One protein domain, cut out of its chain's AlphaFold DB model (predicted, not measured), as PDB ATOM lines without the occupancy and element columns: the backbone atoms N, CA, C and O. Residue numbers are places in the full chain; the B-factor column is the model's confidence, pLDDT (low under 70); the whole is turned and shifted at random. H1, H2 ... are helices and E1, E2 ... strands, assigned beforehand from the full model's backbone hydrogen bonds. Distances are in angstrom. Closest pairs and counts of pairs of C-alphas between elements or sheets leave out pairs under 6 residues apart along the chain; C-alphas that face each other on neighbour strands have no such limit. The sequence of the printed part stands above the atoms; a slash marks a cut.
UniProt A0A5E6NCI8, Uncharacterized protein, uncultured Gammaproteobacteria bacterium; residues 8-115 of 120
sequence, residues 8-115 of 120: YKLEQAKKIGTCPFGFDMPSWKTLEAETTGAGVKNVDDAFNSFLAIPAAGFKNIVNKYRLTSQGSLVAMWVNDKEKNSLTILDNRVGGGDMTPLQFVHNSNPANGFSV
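AT A GLANCE: This is residues 8 to 115 of the 120 residues of an uncharacterized protein of uncultured Gammaproteobacteria bacterium (UniProt A0A5E6NCI8). With little regular structure, this is a small antiparallel sheet among loops, E3 - E4 - E5, with short helices H2 and H3 over one face and hairpin E1 and E2 beyond the other. The 108 printed residues run H1 H2 H3 E1 E2 E3 E4 E5, class mixed, 36 in named elements. The whole is compact, radius of gyration of the C-alphas 13.4 A, spanning 38 by 33 by 22 A.

IN THESE COORDINATES: Find C-alpha 10 at (126.875, 159.125, 215.086), where H1, residues 10 to 13, begins. H2 is 28 to 33, H3 43 to 48, E1 58 to 60, E2 66 to 68, E3 73 to 77 (13.2 A), E4 85 to 89 (13.3 A); E5, 101 to 104, ends at (123.243, 146.992, 210.519).

HOW THE PARTS SIT: H1 only grazes the meander E3 E4 E5, each strand the antiparallel neighbour of the one before. H2 runs along E4, height 9.7 A; H3, same face, stands up. Within hydrogen-bond range are N 58 and O 68, 3.1 A; N 74 and O 88, 2.8 A; N 87 and O 102, 2.9 A; and every O i to N i+4 pair in H2 and H3.

THE WHOLE: The printed part has no cut; links H1 to H2 and E4 to E5 are long. Residues 16 and 92 to 99 are under pLDDT 70.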
ATOM      1  N   TYR A   8     133.945 158.505 216.875       93.44
ATOM      2  CA  TYR A   8     132.920 159.542 216.873       93.44
ATOM      3  C   TYR A   8     131.574 158.949 217.257       93.44
ATOM      4  O   TYR A   8     131.263 157.824 216.876       93.44
ATOM      5  N   LYS A   9     130.745 159.703 217.979       94.75
ATOM      6  CA  LYS A   9     129.304 159.410 218.060       94.75
ATOM      7  C   LYS A   9     128.663 159.633 216.693       94.75
ATOM      8  O   LYS A   9     129.174 160.450 215.931       94.75
ATOM      9  N   LEU A  10     127.527 159.004 216.399       92.88
ATOM     10  CA  LEU A  10     126.875 159.125 215.086       92.88
ATOM     11  C   LEU A  10     126.599 160.589 214.697       92.88
ATOM     12  O   LEU A  10     126.921 161.017 213.593       92.88
ATOM     13  N   GLU A  11     126.083 161.389 215.630       91.56
ATOM     14  CA  GLU A  11     125.823 162.815 215.390       91.56
ATOM     15  C   GLU A  11     127.105 163.621 215.163       91.56
ATOM     16  O   GLU A  11     127.092 164.620 214.458       91.56
ATOM     17  N   GLN A  12     128.231 163.206 215.750       91.44
ATOM     18  CA  GLN A  12     129.528 163.828 215.476       91.44
ATOM     19  C   GLN A  12     130.056 163.387 214.109       91.44
ATOM     20  O   GLN A  12     130.541 164.218 213.353       91.44
ATOM     21  N   ALA A  13     129.903 162.107 213.767       90.19
ATOM     22  CA  ALA A  13     130.314 161.549 212.485       90.19
ATOM     23  C   ALA A  13     129.645 162.256 211.298       90.19
ATOM     24  O   ALA A  13     130.290 162.502 210.286       90.19
ATOM     25  N   LYS A  14     128.374 162.643 211.456       87.81
ATOM     26  CA  LYS A  14     127.582 163.352 210.441       87.81
ATOM     27  C   LYS A  14     127.832 164.862 210.365       87.81
ATOM     28  O   LYS A  14     127.286 165.515 209.480       87.81
ATOM     29  N   LYS A  15     128.593 165.452 211.294       86.75
ATOM     30  CA  LYS A  15     128.844 166.900 211.273       86.75
ATOM     31  C   LYS A  15     129.754 167.289 210.115       86.75
ATOM     32  O   LYS A  15     130.765 166.640 209.847       86.75
ATOM     33  N   ILE A  16     129.429 168.435 209.520       65.06
ATOM     34  CA  ILE A  16     130.304 169.156 208.594       65.06
ATOM     35  C   ILE A  16     131.649 169.389 209.298       65.06
ATOM     36  O   ILE A  16     131.684 169.927 210.406       65.06
ATOM     37  N   GLY A  17     132.739 168.949 208.668       71.44
ATOM     38  CA  GLY A  17     134.098 169.046 209.204       71.44
ATOM     39  C   GLY A  17     134.664 167.754 209.801       71.44
ATOM     40  O   GLY A  17     135.865 167.704 210.046       71.44
ATOM     41  N   THR A  18     133.861 166.697 209.992       83.94
ATOM     42  CA  THR A  18     134.423 165.364 210.286       83.94
ATOM     43  C   THR A  18     135.161 164.809 209.071       83.94
ATOM     44  O   THR A  18     136.240 164.237 209.217       83.94
ATOM     45  N   CYS A  19     134.611 165.029 207.875       88.25
ATOM     46  CA  CYS A  19     135.298 164.766 206.620       88.25
ATOM     47  C   CYS A  19     135.896 166.050 206.027       88.25
ATOM     48  O   CYS A  19     135.269 167.112 206.129       88.25
ATOM     49  N   PRO A  20     137.106 165.982 205.432       87.56
ATOM     50  CA  PRO A  20     137.687 167.101 204.697       87.56
ATOM     51  C   PRO A  20     136.788 167.556 203.544       87.56
ATOM     52  O   PRO A  20     135.997 166.778 203.018       87.56
ATOM     53  N   PHE A  21     136.944 168.808 203.111       86.25
ATOM     54  CA  PHE A  21     136.170 169.350 201.994       86.25
ATOM     55  C   PHE A  21     136.291 168.476 200.733       86.25
ATOM     56  O   PHE A  21     137.397 168.122 200.320       86.25
ATOM     57  N   GLY A  22     135.150 168.161 200.115       85.31
ATOM     58  CA  GLY A  22     135.075 167.294 198.935       85.31
ATOM     59  C   GLY A  22     135.134 165.793 199.238       85.31
ATOM     60  O   GLY A  22     135.259 165.009 198.301       85.31
ATOM     61  N   PHE A  23     135.064 165.403 200.513       89.25
ATOM     62  CA  PHE A  23     134.884 164.028 200.960       89.25
ATOM     63  C   PHE A  23     133.688 163.950 201.904       89.25
ATOM     64  O   PHE A  23     133.468 164.854 202.706       89.25
ATOM     65  N   ASP A  24     132.995 162.819 201.879       88.75
ATOM     66  CA  ASP A  24     131.849 162.550 202.737       88.75
ATOM     67  C   ASP A  24     131.944 161.163 203.373       88.75
ATOM     68  O   ASP A  24     132.700 160.286 202.945       88.75
ATOM     69  N   MET A  25     131.173 160.960 204.441       89.50
ATOM     70  CA  MET A  25     131.004 159.633 205.023       89.50
ATOM     71  C   MET A  25     130.277 158.734 204.004       89.50
ATOM     72  O   MET A  25     129.219 159.132 203.507       89.50
ATOM     73  N   PRO A  26     130.798 157.533 203.692       89.25
ATOM     74  CA  PRO A  26     130.276 156.700 202.618       89.25
ATOM     75  C   PRO A  26     128.850 156.236 202.899       89.25
ATOM     76  O   PRO A  26     128.476 155.984 204.049       89.25
ATOM     77  N   SER A  27     128.077 156.037 201.832       90.50
ATOM     78  CA  SER A  27     126.827 155.279 201.896       90.50
ATOM     79  C   SER A  27     127.108 153.783 202.081       90.50
ATOM     80  O   SER A  27     128.202 153.293 201.779       90.50
ATOM     81  N   TRP A  28     126.108 153.020 202.527       91.25
ATOM     82  CA  TRP A  28     126.271 151.568 202.647       91.25
ATOM     83  C   TRP A  28     126.461 150.898 201.285       91.25
ATOM     84  O   TRP A  28     127.192 149.924 201.207       91.25
ATOM     85  N   LYS A  29     125.873 151.442 200.210       90.19
ATOM     86  CA  LYS A  29     126.022 150.912 198.845       90.19
ATOM     87  C   LYS A  29     127.450 151.065 198.326       90.19
ATOM     88  O   LYS A  29     127.989 150.132 197.742       90.19
ATOM     89  N   THR A  30     128.069 152.220 198.583       88.44
ATOM     90  CA  THR A  30     129.475 152.477 198.233       88.44
ATOM     91  C   THR A  30     130.384 151.460 198.920       88.44
ATOM     92  O   THR A  30     131.236 150.848 198.286       88.44
ATOM     93  N   LEU A  31     130.165 151.225 200.218       90.69
ATOM     94  CA  LEU A  31     130.929 150.225 200.963       90.69
ATOM     95  C   LEU A  31     130.597 148.794 200.550       90.69
ATOM     96  O   LEU A  31     131.482 147.951 200.596       90.69
ATOM     97  N   GLU A  32     129.358 148.489 200.172       91.69
ATOM     98  CA  GLU A  32     128.943 147.138 199.788       91.69
ATOM     99  C   GLU A  32     129.687 146.658 198.540       91.69
ATOM    100  O   GLU A  32     130.169 145.525 198.530       91.69
ATOM    101  N   ALA A  33     129.847 147.520 197.531       89.69
ATOM    102  CA  ALA A  33     130.632 147.208 196.339       89.69
ATOM    103  C   ALA A  33     132.087 146.847 196.695       89.69
ATOM    104  O   ALA A  33     132.601 145.826 196.244       89.69
ATOM    105  N   GLU A  34     132.701 147.625 197.587       86.81
ATOM    106  CA  GLU A  34     134.096 147.465 198.026       86.81
ATOM    107  C   GLU A  34     134.292 146.414 199.135       86.81
ATOM    108  O   GLU A  34     135.412 146.176 199.587       86.81
ATOM    109  N   THR A  35     133.209 145.787 199.606       91.44
ATOM    110  CA  THR A  35     133.256 144.759 200.650       91.44
ATOM    111  C   THR A  35     132.611 143.465 200.176       91.44
ATOM    112  O   THR A  35     133.308 142.610 199.632       91.44
ATOM    113  N   THR A  36     131.295 143.309 200.332       89.50
ATOM    114  CA  THR A  36     130.554 142.124 199.880       89.50
ATOM    115  C   THR A  36     130.780 141.859 198.392       89.50
ATOM    116  O   THR A  36     131.088 140.730 198.016       89.50
ATOM    117  N   GLY A  37     130.683 142.895 197.549       87.56
ATOM    118  CA  GLY A  37     130.905 142.799 196.103       87.56
ATOM    119  C   GLY A  37     132.338 142.409 195.731       87.56
ATOM    120  O   GLY A  37     132.545 141.705 194.747       87.56
ATOM    121  N   ALA A  38     133.309 142.790 196.563       88.25
ATOM    122  CA  ALA A  38     134.720 142.442 196.423       88.25
ATOM    123  C   ALA A  38     135.103 141.114 197.111       88.25
ATOM    124  O   ALA A  38     136.265 140.713 197.079       88.25
ATOM    125  N   GLY A  39     134.148 140.417 197.736       89.38
ATOM    126  CA  GLY A  39     134.387 139.133 198.394       89.38
ATOM    127  C   GLY A  39     135.112 139.219 199.741       89.38
ATOM    128  O   GLY A  39     135.713 138.227 200.149       89.38
ATOM    129  N   VAL A  40     135.049 140.360 200.437       90.56
ATOM    130  CA  VAL A  40     135.588 140.526 201.799       90.56
ATOM    131  C   VAL A  40     134.806 139.654 202.783       90.56
ATOM    132  O   VAL A  40     133.588 139.801 202.904       90.56
ATOM    133  N   LYS A  41     135.492 138.767 203.516       87.94
ATOM    134  CA  LYS A  41     134.843 137.838 204.462       87.94
ATOM    135  C   LYS A  41     135.231 138.058 205.913       87.94
ATOM    136  O   LYS A  41     134.544 137.541 206.782       87.94
ATOM    137  N   ASN A  42     136.329 138.741 206.196       89.81
ATOM    138  CA  ASN A  42     136.845 138.924 207.552       89.81
ATOM    139  C   ASN A  42     137.707 140.193 207.635       89.81
ATOM    140  O   ASN A  42     137.880 140.912 206.651       89.81
ATOM    141  N   VAL A  43     138.239 140.476 208.824       91.75
ATOM    142  CA  VAL A  43     139.081 141.658 209.060       91.75
ATOM    143  C   VAL A  43     140.391 141.659 208.269       91.75
ATOM    144  O   VAL A  43     140.830 142.736 207.873       91.75
ATOM    145  N   ASP A  44     140.991 140.495 208.002       91.12
ATOM    146  CA  ASP A  44     142.227 140.398 207.218       91.12
ATOM    147  C   ASP A  44     141.936 140.725 205.745       91.12
ATOM    148  O   ASP A  44     142.655 141.511 205.129       91.12
ATOM    149  N   ASP A  45     140.835 140.210 205.190       92.19
ATOM    150  CA  ASP A  45     140.376 140.572 203.843       92.19
ATOM    151  C   ASP A  45     140.050 142.071 203.757       92.19
ATOM    152  O   ASP A  45     140.430 142.747 202.803       92.19
ATOM    153  N   ALA A  46     139.370 142.618 204.771       92.06
ATOM    154  CA  ALA A  46     139.002 144.031 204.814       92.06
ATOM    155  C   ALA A  46     140.244 144.935 204.867       92.06
ATOM    156  O   ALA A  46     140.295 145.955 204.172       92.06
ATOM    157  N   PHE A  47     141.262 144.540 205.636       92.38
ATOM    158  CA  PHE A  47     142.536 145.246 205.729       92.38
ATOM    159  C   PHE A  47     143.371 145.150 204.444       92.38
ATOM    160  O   PHE A  47     144.105 146.082 204.128       92.38
ATOM    161  N   ASN A  48     143.238 144.064 203.681       91.75
ATOM    162  CA  ASN A  48     143.923 143.886 202.397       91.75
ATOM    163  C   ASN A  48     143.105 144.371 201.184       91.75
ATOM    164  O   ASN A  48     143.594 144.318 200.055       91.75
ATOM    165  N   SER A  49     141.869 144.840 201.387       89.00
ATOM    166  CA  SER A  49     141.032 145.404 200.320       89.00
ATOM    167  C   SER A  49     141.603 146.722 199.779       89.00
ATOM    168  O   SER A  49     142.450 147.348 200.415       89.00
ATOM    169  N   PHE A  50     141.083 147.207 198.645       86.19
ATOM    170  CA  PHE A  50     141.408 148.545 198.118       86.19
ATOM    171  C   PHE A  50     141.216 149.643 199.175       86.19
ATOM    172  O   PHE A  50     141.975 150.607 199.272       86.19
ATOM    173  N   LEU A  51     140.206 149.453 200.017       86.62
ATOM    174  CA  LEU A  51     139.903 150.330 201.118       86.62
ATOM    175  C   LEU A  51     140.875 150.133 202.303       86.62
ATOM    176  O   LEU A  51     141.087 151.084 203.043       86.62
ATOM    177  N   ALA A  52     141.521 148.997 202.522       90.88
ATOM    178  CA  ALA A  52     142.389 148.784 203.689       90.88
ATOM    179  C   ALA A  52     141.714 149.160 205.029       90.88
ATOM    180  O   ALA A  52     142.210 149.970 205.815       90.88
ATOM    181  N   ILE A  53     140.507 148.631 205.253       91.19
ATOM    182  CA  ILE A  53     139.669 148.963 206.411       91.19
ATOM    183  C   ILE A  53     140.257 148.299 207.669       91.19
ATOM    184  O   ILE A  53     140.315 147.072 207.731       91.19
ATOM    185  N   PRO A  54     140.671 149.064 208.697       91.94
ATOM    186  CA  PRO A  54     141.286 148.487 209.885       91.94
ATOM    187  C   PRO A  54     140.243 147.948 210.872       91.94
ATOM    188  O   PRO A  54     139.201 148.567 211.101       91.94
ATOM    189  N   ALA A  55     140.581 146.856 211.563       93.12
ATOM    190  CA  ALA A  55     139.849 146.362 212.732       93.12
ATOM    191  C   ALA A  55     140.063 147.269 213.960       93.12
ATOM    192  O   ALA A  55     140.716 146.903 214.939       93.12
ATOM    193  N   ALA A  56     139.552 148.498 213.898       92.31
ATOM    194  CA  ALA A  56     139.750 149.511 214.933       92.31
ATOM    195  C   ALA A  56     138.982 149.214 216.236       92.31
ATOM    196  O   ALA A  56     139.296 149.784 217.277       92.31
ATOM    197  N   GLY A  57     137.994 148.320 216.215       93.50
ATOM    198  CA  GLY A  57     137.051 148.165 217.313       93.50
ATOM    199  C   GLY A  57     136.192 149.421 217.490       93.50
ATOM    200  O   GLY A  57     135.950 150.171 216.544       93.50
ATOM    201  N   PHE A  58     135.711 149.661 218.710       93.94
ATOM    202  CA  PHE A  58     134.885 150.832 219.019       93.94
ATOM    203  C   PHE A  58     134.957 151.245 220.490       93.94
ATOM    204  O   PHE A  58     135.274 150.441 221.368       93.94
ATOM    205  N   LYS A  59     134.594 152.500 220.781       95.12
ATOM    206  CA  LYS A  59     134.338 152.965 222.151       95.12
ATOM    207  C   LYS A  59     132.911 152.620 222.560       95.12
ATOM    208  O   LYS A  59     131.957 153.187 222.027       95.12
ATOM    209  N   ASN A  60     132.769 151.716 223.523       93.44
ATOM    210  CA  ASN A  60     131.470 151.219 223.967       93.44
ATOM    211  C   ASN A  60     130.862 152.130 225.046       93.44
ATOM    212  O   ASN A  60     131.424 152.258 226.137       93.44
ATOM    213  N   ILE A  61     129.696 152.719 224.767       92.38
ATOM    214  CA  ILE A  61     128.978 153.594 225.710       92.38
ATOM    215  C   ILE A  61     128.661 152.899 227.041       92.38
ATOM    216  O   ILE A  61     128.835 153.490 228.105       92.38
ATOM    217  N   VAL A  62     128.256 151.629 226.990       91.81
ATOM    218  CA  VAL A  62     127.867 150.836 228.165       91.81
ATOM    219  C   VAL A  62     129.079 150.553 229.054       91.81
ATOM    220  O   VAL A  62     128.965 150.499 230.274       91.81
ATOM    221  N   ASN A  63     130.271 150.458 228.460       91.25
ATOM    222  CA  ASN A  63     131.522 150.228 229.178       91.25
ATOM    223  C   ASN A  63     132.317 151.525 229.397       91.25
ATOM    224  O   ASN A  63     133.526 151.565 229.165       91.25
ATOM    225  N   LYS A  64     131.647 152.614 229.803       91.50
ATOM    226  CA  LYS A  64     132.279 153.914 230.115       91.50
ATOM    227  C   LYS A  64     133.180 154.447 228.984       91.50
ATOM    228  O   LYS A  64     134.237 155.011 229.249       91.50
ATOM    229  N   TYR A  65     132.779 154.246 227.725       89.88
ATOM    230  CA  TYR A  65     133.536 154.613 226.516       89.88
ATOM    231  C   TYR A  65     134.921 153.954 226.375       89.88
ATOM    232  O   TYR A  65     135.782 154.472 225.658       89.88
ATOM    233  N   ARG A  66     135.156 152.807 227.024       93.31
ATOM    234  CA  ARG A  66     136.384 152.025 226.820       93.31
ATOM    235  C   ARG A  66     136.450 151.489 225.391       93.31
ATOM    236  O   ARG A  66     135.424 151.115 224.818       93.31
ATOM    237  N   LEU A  67     137.665 151.459 224.846       93.19
ATOM    238  CA  LEU A  67     137.953 150.823 223.568       93.19
ATOM    239  C   LEU A  67     137.839 149.301 223.714       93.19
ATOM    240  O   LEU A  67     138.433 148.724 224.625       93.19
ATOM    241  N   THR A  68     137.080 148.681 222.818       91.56
ATOM    242  CA  THR A  68     136.748 147.253 222.831       91.56
ATOM    243  C   THR A  68     136.937 146.662 221.433       91.56
ATOM    244  O   THR A  68     136.701 147.348 220.439       91.56
ATOM    245  N   SER A  69     137.341 145.388 221.366       90.88
ATOM    246  CA  SER A  69     137.486 144.593 220.130       90.88
ATOM    247  C   SER A  69     138.455 145.164 219.086       90.88
ATOM    248  O   SER A  69     138.334 144.889 217.893       90.88
ATOM    249  N   GLN A  70     139.433 145.959 219.524       91.25
ATOM    250  CA  GLN A  70     140.535 146.371 218.658       91.25
ATOM    251  C   GLN A  70     141.312 145.130 218.195       91.25
ATOM    252  O   GLN A  70     141.634 144.260 219.002       91.25
ATOM    253  N   GLY A  71     141.599 145.057 216.898       90.50
ATOM    254  CA  GLY A  71     142.270 143.925 216.258       90.50
ATOM    255  C   GLY A  71     141.343 142.779 215.849       90.50
ATOM    256  O   GLY A  71     141.787 141.912 215.111       90.50
ATOM    257  N   SER A  72     140.073 142.778 216.272       90.56
ATOM    258  CA  SER A  72     139.129 141.684 215.987       90.56
ATOM    259  C   SER A  72     137.792 142.114 215.387       90.56
ATOM    260  O   SER A  72     137.002 141.266 214.974       90.56
ATOM    261  N   LEU A  73     137.516 143.417 215.350       91.81
ATOM    262  CA  LEU A  73     136.270 143.966 214.832       91.81
ATOM    263  C   LEU A  73     136.540 145.255 214.054       91.81
ATOM    264  O   LEU A  73     137.106 146.212 214.580       91.81
ATOM    265  N   VAL A  74     136.062 145.318 212.816       93.75
ATOM    266  CA  VAL A  74     135.753 146.587 212.152       93.75
ATOM    267  C   VAL A  74     134.416 147.067 212.702       93.75
ATOM    268  O   VAL A  74     133.441 146.323 212.661       93.75
ATOM    269  N   ALA A  75     134.360 148.298 213.202       93.94
ATOM    270  CA  ALA A  75     133.117 148.978 213.545       93.94
ATOM    271  C   ALA A  75     133.202 150.429 213.068       93.94
ATOM    272  O   ALA A  75     134.008 151.230 213.565       93.94
ATOM    273  N   MET A  76     132.390 150.766 212.068       94.44
ATOM    274  CA  MET A  76     132.418 152.084 211.447       94.44
ATOM    275  C   MET A  76     131.028 152.619 211.137       94.44
ATOM    276  O   MET A  76     130.093 151.856 210.882       94.44
ATOM    277  N   TRP A  77     130.902 153.941 211.174       95.44
ATOM    278  CA  TRP A  77     129.684 154.622 210.764       95.44
ATOM    279  C   TRP A  77     129.554 154.672 209.247       95.44
ATOM    280  O   TRP A  77     130.537 154.766 208.513       95.44
ATOM    281  N   VAL A  78     128.303 154.632 208.808       94.06
ATOM    282  CA  VAL A  78     127.880 154.682 207.417       94.06
ATOM    283  C   VAL A  78     126.764 155.715 207.301       94.06
ATOM    284  O   VAL A  78     125.917 155.844 208.191       94.06
ATOM    285  N   ASN A  79     126.770 156.490 206.220       92.25
ATOM    286  CA  ASN A  79     125.797 157.549 205.990       92.25
ATOM    287  C   ASN A  79     124.507 156.991 205.393       92.25
ATOM    288  O   ASN A  79     124.207 157.168 204.216       92.25
ATOM    289  N   ASP A  80     123.754 156.284 206.228       92.06
ATOM    290  CA  ASP A  80     122.444 155.749 205.886       92.06
ATOM    291  C   ASP A  80     121.507 155.793 207.101       92.06
ATOM    292  O   ASP A  80     121.949 155.831 208.255       92.06
ATOM    293  N   LYS A  81     120.197 155.849 206.850       88.12
ATOM    294  CA  LYS A  81     119.180 155.889 207.912       88.12
ATOM    295  C   LYS A  81     118.871 154.496 208.458       88.12
ATOM    296  O   LYS A  81     118.695 154.342 209.665       88.12
ATOM    297  N   GLU A  82     118.821 153.499 207.586       90.44
ATOM    298  CA  GLU A  82     118.469 152.120 207.910       90.44
ATOM    299  C   GLU A  82     119.717 151.334 208.306       90.44
ATOM    300  O   GLU A  82     119.738 150.702 209.354       90.44
ATOM    301  N   LYS A  83     120.797 151.443 207.534       93.62
ATOM    302  CA  LYS A  83     122.059 150.723 207.735       93.62
ATOM    303  C   LYS A  83     123.178 151.682 208.111       93.62
ATOM    304  O   LYS A  83     124.115 151.912 207.351       93.62
ATOM    305  N   ASN A  84     123.066 152.268 209.297       94.44
ATOM    306  CA  ASN A  84     123.976 153.325 209.727       94.44
ATOM    307  C   ASN A  84     125.376 152.827 210.128       94.44
ATOM    308  O   ASN A  84     126.212 153.655 210.475       94.44
ATOM    309  N   SER A  85     125.664 151.522 210.102       95.00
ATOM    310  CA  SER A  85     126.980 150.993 210.469       95.00
ATOM    311  C   SER A  85     127.390 149.760 209.668       95.00
ATOM    312  O   SER A  85     126.541 148.980 209.235       95.00
ATOM    313  N   LEU A  86     128.704 149.588 209.514       95.19
ATOM    314  CA  LEU A  86     129.347 148.382 208.994       95.19
ATOM    315  C   LEU A  86     130.137 147.715 210.121       95.19
ATOM    316  O   LEU A  86     130.928 148.370 210.812       95.19
ATOM    317  N   THR A  87     129.936 146.408 210.269       93.75
ATOM    318  CA  THR A  87     130.705 145.550 211.169       93.75
ATOM    319  C   THR A  87     131.331 144.387 210.417       93.75
ATOM    320  O   THR A  87     130.635 143.722 209.650       93.75
ATOM    321  N   ILE A  88     132.618 144.129 210.659       92.94
ATOM    322  CA  ILE A  88     133.332 142.966 210.112       92.94
ATOM    323  C   ILE A  88     134.091 142.281 211.243       92.94
ATOM    324  O   ILE A  88     134.883 142.929 211.925       92.94
ATOM    325  N   LEU A  89     133.840 140.995 211.461       89.75
ATOM    326  CA  LEU A  89     134.444 140.196 212.520       89.75
ATOM    327  C   LEU A  89     135.662 139.425 212.017       89.75
ATOM    328  O   LEU A  89     135.741 138.998 210.864       89.75
ATOM    329  N   ASP A  90     136.611 139.220 212.920       83.88
ATOM    330  CA  ASP A  90     137.668 138.236 212.743       83.88
ATOM    331  C   ASP A  90     137.073 136.824 212.867       83.88
ATOM    332  O   ASP A  90     136.343 136.513 213.814       83.88
ATOM    333  N   ASN A  91     137.396 135.958 211.907       70.25
ATOM    334  CA  ASN A  91     136.940 134.568 211.869       70.25
ATOM    335  C   ASN A  91     137.476 133.725 213.043       70.25
ATOM    336  O   ASN A  91     136.932 132.663 213.328       70.25
ATOM    337  N   ARG A  92     138.513 134.193 213.745       68.25
ATOM    338  CA  ARG A  92     139.106 133.550 214.927       68.25
ATOM    339  C   ARG A  92     138.378 133.881 216.229       68.25
ATOM    340  O   ARG A  92     138.673 133.273 217.254       68.25
ATOM    341  N   VAL A  93     137.464 134.852 216.213       63.69
ATOM    342  CA  VAL A  93     136.817 135.385 217.426       63.69
ATOM    343  C   VAL A  93     135.366 134.895 217.573       63.69
ATOM    344  O   VAL A  93     134.739 135.131 218.604       63.69
ATOM    345  N   GLY A  94     134.847 134.130 216.604       53.34
ATOM    346  CA  GLY A  94     133.502 133.552 216.639       53.34
ATOM    347  C   GLY A  94     133.498 132.024 216.564       53.34
ATOM    348  O   GLY A  94     133.946 131.443 215.583       53.34
ATOM    349  N   GLY A  95     132.930 131.369 217.578       44.53
ATOM    350  CA  GLY A  95     132.323 130.049 217.404       44.53
ATOM    351  C   GLY A  95     130.872 130.213 216.933       44.53
ATOM    352  O   GLY A  95     130.121 130.958 217.562       44.53
ATOM    353  N   GLY A  96     130.478 129.521 215.856       52.50
ATOM    354  CA  GLY A  96     129.104 129.480 215.318       52.50
ATOM    355  C   GLY A  96     128.814 130.409 214.124       52.50
ATOM    356  O   GLY A  96     129.679 131.178 213.712       52.50
ATOM    357  N   ASP A  97     127.580 130.323 213.595       51.62
ATOM    358  CA  ASP A  97     127.017 130.987 212.392       51.62
ATOM    359  C   ASP A  97     126.925 132.535 212.464       51.62
ATOM    360  O   ASP A  97     125.955 133.147 212.006       51.62
ATOM    361  N   MET A  98     127.907 133.219 213.056       56.81
ATOM    362  CA  MET A  98     127.994 134.673 212.933       56.81
ATOM    363  C   MET A  98     128.358 135.028 211.494       56.81
ATOM    364  O   MET A  98     129.410 134.643 210.990       56.81
ATOM    365  N   THR A  99     127.488 135.790 210.833       65.38
ATOM    366  CA  THR A  99     127.793 136.367 209.523       65.38
ATOM    367  C   THR A  99     128.912 137.393 209.713       65.38
ATOM    368  O   THR A  99     128.724 138.382 210.421       65.38
ATOM    369  N   PRO A 100     130.101 137.156 209.137       76.50
ATOM    370  CA  PRO A 100     131.307 137.873 209.526       76.50
ATOM    371  C   PRO A 100     131.360 139.297 208.967       76.50
ATOM    372  O   PRO A 100     132.196 140.072 209.406       76.50
ATOM    373  N   LEU A 101     130.461 139.663 208.051       90.12
ATOM    374  CA  LEU A 101     130.284 141.017 207.543       90.12
ATOM    375  C   LEU A 101     128.801 141.376 207.551       90.12
ATOM    376  O   LEU A 101     127.976 140.627 207.027       90.12
ATOM    377  N   GLN A 102     128.464 142.528 208.125       91.25
ATOM    378  CA  GLN A 102     127.089 143.008 208.190       91.25
ATOM    379  C   GLN A 102     127.007 144.528 208.080       91.25
ATOM    380  O   GLN A 102     127.777 145.258 208.704       91.25
ATOM    381  N   PHE A 103     125.985 144.991 207.363       93.38
ATOM    382  CA  PHE A 103     125.480 146.354 207.467       93.38
ATOM    383  C   PHE A 103     124.240 146.351 208.355       93.38
ATOM    384  O   PHE A 103     123.234 145.732 208.003       93.38
ATOM    385  N   VAL A 104     124.301 147.031 209.499       91.62
ATOM    386  CA  VAL A 104     123.243 146.992 210.519       91.62
ATOM    387  C   VAL A 104     122.829 148.387 210.966       91.62
ATOM    388  O   VAL A 104     123.612 149.342 210.916       91.62
ATOM    389  N   HIS A 105     121.593 148.486 211.456       93.00
ATOM    390  CA  HIS A 105     121.161 149.628 212.245       93.00
ATOM    391  C   HIS A 105     121.720 149.511 213.665       93.00
ATOM    392  O   HIS A 105     121.251 148.705 214.469       93.00
ATOM    393  N   ASN A 106     122.700 150.335 214.008       90.94
ATOM    394  CA  ASN A 106     123.124 150.488 215.387       90.94
ATOM    395  C   ASN A 106     122.180 151.455 216.111       90.94
ATOM    396  O   ASN A 106     122.163 152.656 215.833       90.94
ATOM    397  N   SER A 107     121.431 150.920 217.075       89.94
ATOM    398  CA  SER A 107     120.490 151.660 217.922       89.94
ATOM    399  C   SER A 107     121.157 152.482 219.032       89.94
ATOM    400  O   SER A 107     120.480 153.216 219.747       89.94
ATOM    401  N   ASN A 108     122.484 152.397 219.177       92.81
ATOM    402  CA  ASN A 108     123.271 153.126 220.167       92.81
ATOM    403  C   ASN A 108     124.167 154.178 219.483       92.81
ATOM    404  O   ASN A 108     125.386 153.990 219.396       92.81
ATOM    405  N   PRO A 109     123.613 155.328 219.046       91.69
ATOM    406  CA  PRO A 109     124.364 156.380 218.346       91.69
ATOM    407  C   PRO A 109     125.438 157.051 219.220       91.69
ATOM    408  O   PRO A 109     126.273 157.804 218.718       91.69
ATOM    409  N   ALA A 110     125.425 156.788 220.531       93.88
ATOM    410  CA  ALA A 110     126.430 157.250 221.482       93.88
ATOM    411  C   ALA A 110     127.711 156.394 221.501       93.88
ATOM    412  O   ALA A 110     128.685 156.809 222.129       93.88
ATOM    413  N   ASN A 111     127.730 155.231 220.839       94.19
ATOM    414  CA  ASN A 111     128.971 154.489 220.625       94.19
ATOM    415  C   ASN A 111     129.951 155.321 219.796       94.19
ATOM    416  O   ASN A 111     129.555 156.059 218.899       94.19
ATOM    417  N   GLY A 112     131.240 155.198 220.100       95.25
ATOM    418  CA  GLY A 112     132.290 155.806 219.296       95.25
ATOM    419  C   GLY A 112     132.752 154.829 218.229       95.25
ATOM    420  O   GLY A 112     133.550 153.952 218.554       95.25
ATOM    421  N   PHE A 113     132.262 154.954 216.999       95.44
ATOM    422  CA  PHE A 113     132.739 154.155 215.863       95.44
ATOM    423  C   PHE A 113     133.723 154.971 215.028       95.44
ATOM    424  O   PHE A 113     133.754 156.205 215.104       95.44
ATOM    425  N   SER A 114     134.543 154.271 214.248       93.56
ATOM    426  CA  SER A 114     135.414 154.921 213.274       93.56
ATOM    427  C   SER A 114     134.589 155.558 212.151       93.56
ATOM    428  O   SER A 114     133.479 155.118 211.837       93.56
ATOM    429  N   VAL A 115     135.122 156.621 211.556       91.31
ATOM    430  CA  VAL A 115     134.562 157.252 210.358       91.31
ATOM    431  C   VAL A 115     135.612 157.172 209.276       91.31
ATOM    432  O   VAL A 115     136.793 157.416 209.525       91.31
TER     433      VAL A 115